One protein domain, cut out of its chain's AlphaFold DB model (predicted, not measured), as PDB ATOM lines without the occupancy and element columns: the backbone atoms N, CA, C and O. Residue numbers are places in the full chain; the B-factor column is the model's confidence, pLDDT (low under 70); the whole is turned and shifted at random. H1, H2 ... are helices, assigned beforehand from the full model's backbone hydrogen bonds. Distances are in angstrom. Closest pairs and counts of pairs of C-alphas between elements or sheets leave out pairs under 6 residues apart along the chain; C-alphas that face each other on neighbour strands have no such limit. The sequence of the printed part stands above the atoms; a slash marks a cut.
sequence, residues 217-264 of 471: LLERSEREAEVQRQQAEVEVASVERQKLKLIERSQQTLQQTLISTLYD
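AT A GLANCE: This is residues 217 to 264 of the 471 residues of an uncharacterized protein of Chroococcidiopsis sp. CCALA 051 (UniProt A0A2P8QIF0). Two long helices run side by side in opposite ways, joined at one end by a four-residue turn, a narrow U in which H2 is the longer arm and reaches past the beginning of H1. The arms are loosely paired, with one pair of C-alphas within 8 A. The printed part has 48 residues with two named helices, H1 then H2, and no named strand: all helix. It is a loose rod, with a radius of gyration of the C-alphas of 12.6 A and spans of 41 by 17 by 8 A.

IN THESE COORDINATES: Find C-alpha 238 at (-32.998, 26.006, 36.938); from there H2, residues 238 to 264, runs 39.4 A to C-alpha 264 at (-26.138, -10.246, 23.152). Then look at C-alpha 217 at (-18.094, 0.282, 30.389), where H1, residues 217 to 233, begins; it measures 24.5 A from first to last C-alpha.

HOW THE PARTS SIT: H2 and H1 are close but not clearly touching; look at their closest C-alphas, those of Leu 244 and Gln 231, 7.7 A apart. They run opposite ways at a shallow tilt of 13 degrees. In H1 and H2 every O i to N i+4 pair is within hydrogen-bond range.

THE WHOLE: The two C-alphas farthest apart are those of Ala 237 and Asp 264, at 41.2 A. The link from H1 to H2 is tight, and the printed part has no cut. In the B-factor column, find pLDDT under 70 at 20 residues, among them 217 to 221, 231 to 237 and 254 to 259; the mean of the printed part is 70.7.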
ATOM      1  N   LEU A 217     -17.445   0.008  29.101       68.19
ATOM      2  CA  LEU A 217     -18.094   0.282  30.389       68.19
ATOM      3  C   LEU A 217     -17.201   1.151  31.293       68.19
ATOM      4  O   LEU A 217     -17.718   2.029  31.989       68.19
ATOM      5  N   LEU A 218     -15.877   0.975  31.220       68.69
ATOM      6  CA  LEU A 218     -14.894   1.780  31.947       68.69
ATOM      7  C   LEU A 218     -14.846   3.238  31.467       68.69
ATOM      8  O   LEU A 218     -15.083   4.141  32.270       68.69
ATOM      9  N   GLU A 219     -14.625   3.477  30.165       68.38
ATOM     10  CA  GLU A 219     -14.570   4.835  29.576       68.38
ATOM     11  C   GLU A 219     -15.833   5.645  29.902       68.38
ATOM     12  O   GLU A 219     -15.843   6.874  30.021       68.38
ATOM     13  N   ARG A 220     -16.950   4.937  30.025       67.31
ATOM     14  CA  ARG A 220     -18.241   5.516  30.336       67.31
ATOM     15  C   ARG A 220     -18.411   5.806  31.832       67.31
ATOM     16  O   ARG A 220     -18.936   6.868  32.160       67.31
ATOM     17  N   SER A 221     -17.955   4.922  32.722       69.31
ATOM     18  CA  SER A 221     -17.926   5.181  34.170       69.31
ATOM     19  C   SER A 221     -17.106   6.433  34.495       69.31
ATOM     20  O   SER A 221     -17.523   7.253  35.312       69.31
ATOM     21  N   GLU A 222     -15.993   6.636  33.789       77.56
ATOM     22  CA  GLU A 222     -15.172   7.843  33.906       77.56
ATOM     23  C   GLU A 222     -15.934   9.101  33.461       77.56
ATOM     24  O   GLU A 222     -15.918  10.115  34.160       77.56
ATOM     25  N   ARG A 223     -16.677   9.034  32.346       71.44
ATOM     26  CA  ARG A 223     -17.542  10.140  31.890       71.44
ATOM     27  C   ARG A 223     -18.684  10.442  32.856       71.44
ATOM     28  O   ARG A 223     -19.047  11.605  33.018       71.44
ATOM     29  N   GLU A 224     -19.270   9.424  33.479       70.38
ATOM     30  CA  GLU A 224     -20.309   9.604  34.497       70.38
ATOM     31  C   GLU A 224     -19.742  10.275  35.750       70.38
ATOM     32  O   GLU A 224     -20.342  11.226  36.254       70.38
ATOM     33  N   ALA A 225     -18.563   9.849  36.209       75.19
ATOM     34  CA  ALA A 225     -17.870  10.480  37.328       75.19
ATOM     35  C   ALA A 225     -17.535  11.953  37.036       75.19
ATOM     36  O   ALA A 225     -17.696  12.805  37.908       75.19
ATOM     37  N   GLU A 226     -17.132  12.268  35.805       77.81
ATOM     38  CA  GLU A 226     -16.865  13.640  35.367       77.81
ATOM     39  C   GLU A 226     -18.138  14.504  35.356       77.81
ATOM     40  O   GLU A 226     -18.146  15.607  35.900       77.81
ATOM     41  N   VAL A 227     -19.256  13.990  34.830       72.31
ATOM     42  CA  VAL A 227     -20.540  14.713  34.865       72.31
ATOM     43  C   VAL A 227     -21.037  14.909  36.299       72.31
ATOM     44  O   VAL A 227     -21.568  15.971  36.616       72.31
ATOM     45  N   GLN A 228     -20.837  13.935  37.190       71.12
ATOM     46  CA  GLN A 228     -21.176  14.078  38.610       71.12
ATOM     47  C   GLN A 228     -20.304  15.125  39.317       71.12
ATOM     48  O   GLN A 228     -20.815  15.879  40.144       71.12
ATOM     49  N   ARG A 229     -19.013  15.219  38.975       74.94
ATOM     50  CA  ARG A 229     -18.128  16.281  39.483       74.94
ATOM     51  C   ARG A 229     -18.590  17.657  39.018       74.94
ATOM     52  O   ARG A 229     -18.777  18.538  39.849       74.94
ATOM     53  N   GLN A 230     -18.908  17.803  37.734       71.06
ATOM     54  CA  GLN A 230     -19.462  19.046  37.187       71.06
ATOM     55  C   GLN A 230     -20.805  19.417  37.839       71.06
ATOM     56  O   GLN A 230     -21.090  20.589  38.059       71.06
ATOM     57  N   GLN A 231     -21.630  18.434  38.209       67.00
ATOM     58  CA  GLN A 231     -22.865  18.675  38.968       67.00
ATOM     59  C   GLN A 231     -22.615  19.131  40.412       67.00
ATOM     60  O   GLN A 231     -23.436  19.869  40.953       67.00
ATOM     61  N   ALA A 232     -21.525  18.685  41.038       66.50
ATOM     62  CA  ALA A 232     -21.153  19.075  42.395       66.50
ATOM     63  C   ALA A 232     -20.497  20.468  42.455       66.50
ATOM     64  O   ALA A 232     -20.589  21.136  43.481       66.50
ATOM     65  N   GLU A 233     -19.854  20.901  41.368       68.19
ATOM     66  CA  GLU A 233     -19.142  22.184  41.283       68.19
ATOM     67  C   GLU A 233     -20.033  23.367  40.882       68.19
ATOM     68  O   GLU A 233     -19.718  24.510  41.209       68.19
ATOM     69  N   VAL A 234     -21.154  23.126  40.194       63.78
ATOM     70  CA  VAL A 234     -22.028  24.209  39.725       63.78
ATOM     71  C   VAL A 234     -23.190  24.419  40.709       63.78
ATOM     72  O   VAL A 234     -24.078  23.578  40.852       63.78
ATOM     73  N   GLU A 235     -23.240  25.580  41.370       61.91
ATOM     74  CA  GLU A 235     -24.447  26.071  42.058       61.91
ATOM     75  C   GLU A 235     -25.470  26.541  41.005       61.91
ATOM     76  O   GLU A 235     -25.515  27.705  40.609       61.91
ATOM     77  N   VAL A 236     -26.251  25.607  40.456       57.41
ATOM     78  CA  VAL A 236     -26.932  25.839  39.170       57.41
ATOM     79  C   VAL A 236     -28.317  26.490  39.261       57.41
ATOM     80  O   VAL A 236     -29.233  25.978  39.916       57.41
ATOM     81  N   ALA A 237     -28.527  27.517  38.431       65.81
ATOM     82  CA  ALA A 237     -29.840  28.000  38.000       65.81
ATOM     83  C   ALA A 237     -30.701  26.893  37.332       65.81
ATOM     84  O   ALA A 237     -30.203  25.914  36.773       65.81
ATOM     85  N   SER A 238     -32.032  27.051  37.343       70.94
ATOM     86  CA  SER A 238     -32.998  26.006  36.938       70.94
ATOM     87  C   SER A 238     -32.807  25.442  35.519       70.94
ATOM     88  O   SER A 238     -33.116  24.273  35.282       70.94
ATOM     89  N   VAL A 239     -32.276  26.245  34.591       71.38
ATOM     90  CA  VAL A 239     -32.075  25.877  33.182       71.38
ATOM     91  C   VAL A 239     -30.910  24.906  32.999       71.38
ATOM     92  O   VAL A 239     -31.062  23.903  32.301       71.38
ATOM     93  N   GLU A 240     -29.755  25.128  33.632       69.12
ATOM     94  CA  GLU A 240     -28.631  24.191  33.473       69.12
ATOM     95  C   GLU A 240     -28.870  22.897  34.266       69.12
ATOM     96  O   GLU A 240     -28.491  21.823  33.807       69.12
ATOM     97  N   ARG A 241     -29.688  22.937  35.331       70.88
ATOM     98  CA  ARG A 241     -30.201  21.722  35.989       70.88
ATOM     99  C   ARG A 241     -31.079  20.872  35.058       70.88
ATOM    100  O   ARG A 241     -31.031  19.645  35.122       70.88
ATOM    101  N   GLN A 242     -31.888  21.496  34.197       74.56
ATOM    102  CA  GLN A 242     -32.677  20.776  33.188       74.56
ATOM    103  C   GLN A 242     -31.790  20.177  32.090       74.56
ATOM    104  O   GLN A 242     -32.007  19.026  31.713       74.56
ATOM    105  N   LYS A 243     -30.768  20.911  31.626       77.25
ATOM    106  CA  LYS A 243     -29.776  20.388  30.669       77.25
ATOM    107  C   LYS A 243     -29.026  19.181  31.239       77.25
ATOM    108  O   LYS A 243     -28.957  18.152  30.576       77.25
ATOM    109  N   LEU A 244     -28.552  19.268  32.482       73.12
ATOM    110  CA  LEU A 244     -27.835  18.183  33.162       73.12
ATOM    111  C   LEU A 244     -28.702  16.926  33.330       73.12
ATOM    112  O   LEU A 244     -28.239  15.830  33.034       73.12
ATOM    113  N   LYS A 245     -29.985  17.072  33.690       77.25
ATOM    114  CA  LYS A 245     -30.931  15.939  33.737       77.25
ATOM    115  C   LYS A 245     -31.161  15.285  32.374       77.25
ATOM    116  O   LYS A 245     -31.407  14.083  32.295       77.25
ATOM    117  N   LEU A 246     -31.152  16.073  31.301       77.06
ATOM    118  CA  LEU A 246     -31.337  15.555  29.946       77.06
ATOM    119  C   LEU A 246     -30.093  14.776  29.492       77.06
ATOM    120  O   LEU A 246     -30.230  13.689  28.932       77.06
ATOM    121  N   ILE A 247     -28.902  15.276  29.837       73.88
ATOM    122  CA  ILE A 247     -27.629  14.565  29.658       73.88
ATOM    123  C   ILE A 247     -27.641  13.248  30.446       73.88
ATOM    124  O   ILE A 247     -27.401  12.199  29.856       73.88
ATOM    125  N   GLU A 248     -28.022  13.264  31.724       73.06
ATOM    126  CA  GLU A 248     -28.102  12.068  32.577       73.06
ATOM    127  C   GLU A 248     -29.052  10.999  32.004       73.06
ATOM    128  O   GLU A 248     -28.685   9.830  31.888       73.06
ATOM    129  N   ARG A 249     -30.252  11.391  31.551       75.88
ATOM    130  CA  ARG A 249     -31.198  10.465  30.897       75.88
ATOM    131  C   ARG A 249     -30.651   9.889  29.594       75.88
ATOM    132  O   ARG A 249     -30.842   8.702  29.319       75.88
ATOM    133  N   SER A 250     -29.989  10.720  28.787       72.50
ATOM    134  CA  SER A 250     -29.368  10.267  27.540       72.50
ATOM    135  C   SER A 250     -28.255   9.255  27.817       72.50
ATOM    136  O   SER A 250     -28.194   8.215  27.164       72.50
ATOM    137  N   GLN A 251     -27.451   9.498  28.859       68.12
ATOM    138  CA  GLN A 251     -26.434   8.568  29.318       68.12
ATOM    139  C   GLN A 251     -27.092   7.262  29.762       68.12
ATOM    140  O   GLN A 251     -26.775   6.220  29.190       68.12
ATOM    141  N   GLN A 252     -28.029   7.275  30.710       70.56
ATOM    142  CA  GLN A 252     -28.688   6.053  31.206       70.56
ATOM    143  C   GLN A 252     -29.274   5.193  30.075       70.56
ATOM    144  O   GLN A 252     -29.066   3.980  30.054       70.56
ATOM    145  N   THR A 253     -29.922   5.819  29.088       73.00
ATOM    146  CA  THR A 253     -30.463   5.116  27.910       73.00
ATOM    147  C   THR A 253     -29.350   4.430  27.116       73.00
ATOM    148  O   THR A 253     -29.430   3.233  26.847       73.00
ATOM    149  N   LEU A 254     -28.259   5.147  26.828       67.00
ATOM    150  CA  LEU A 254     -27.079   4.569  26.180       67.00
ATOM    151  C   LEU A 254     -26.461   3.423  27.003       67.00
ATOM    152  O   LEU A 254     -25.809   2.558  26.431       67.00
ATOM    153  N   GLN A 255     -26.637   3.401  28.332       67.06
ATOM    154  CA  GLN A 255     -26.052   2.368  29.204       67.06
ATOM    155  C   GLN A 255     -26.790   1.068  29.034       67.06
ATOM    156  O   GLN A 255     -26.177   0.024  28.851       67.06
ATOM    157  N   GLN A 256     -28.114   1.161  29.079       69.94
ATOM    158  CA  GLN A 256     -28.985   0.018  28.908       69.94
ATOM    159  C   GLN A 256     -28.773  -0.597  27.526       69.94
ATOM    160  O   GLN A 256     -28.617  -1.810  27.438       69.94
ATOM    161  N   THR A 257     -28.654   0.231  26.481       69.50
ATOM    162  CA  THR A 257     -28.343  -0.243  25.124       69.50
ATOM    163  C   THR A 257     -26.950  -0.869  25.022       69.50
ATOM    164  O   THR A 257     -26.797  -1.903  24.380       69.50
ATOM    165  N   LEU A 258     -25.924  -0.279  25.645       66.81
ATOM    166  CA  LEU A 258     -24.570  -0.839  25.627       66.81
ATOM    167  C   LEU A 258     -24.517  -2.196  26.323       66.81
ATOM    168  O   LEU A 258     -24.021  -3.168  25.762       66.81
ATOM    169  N   ILE A 259     -25.063  -2.248  27.535       68.56
ATOM    170  CA  ILE A 259     -25.123  -3.452  28.348       68.56
ATOM    171  C   ILE A 259     -25.850  -4.554  27.574       68.56
ATOM    172  O   ILE A 259     -25.287  -5.631  27.407       68.56
ATOM    173  N   SER A 260     -27.043  -4.279  27.031       72.56
ATOM    174  CA  SER A 260     -27.782  -5.277  26.247       72.56
ATOM    175  C   SER A 260     -26.985  -5.759  25.034       72.56
ATOM    176  O   SER A 260     -26.921  -6.954  24.779       72.56
ATOM    177  N   THR A 261     -26.309  -4.847  24.332       71.38
ATOM    178  CA  THR A 261     -25.510  -5.177  23.145       71.38
ATOM    179  C   THR A 261     -24.314  -6.068  23.478       71.38
ATOM    180  O   THR A 261     -24.042  -7.019  22.749       71.38
ATOM    181  N   LEU A 262     -23.607  -5.788  24.579       71.31
ATOM    182  CA  LEU A 262     -22.488  -6.609  25.050       71.31
ATOM    183  C   LEU A 262     -22.955  -7.998  25.492       71.31
ATOM    184  O   LEU A 262     -22.335  -8.991  25.114       71.31
ATOM    185  N   TYR A 263     -24.074  -8.075  26.219       72.94
ATOM    186  CA  TYR A 263     -24.688  -9.350  26.593       72.94
ATOM    187  C   TYR A 263     -25.063 -10.173  25.357       72.94
ATOM    188  O   TYR A 263     -24.698 -11.345  25.267       72.94
ATOM    189  N   ASP A 264     -25.731  -9.561  24.379       75.88
ATOM    190  CA  ASP A 264     -26.138 -10.246  23.152       75.88
ATOM    191  C   ASP A 264     -24.928 -10.706  22.329       75.88
ATOM    192  O   ASP A 264     -24.908 -11.834  21.836       75.88
TER     193      ASP A 264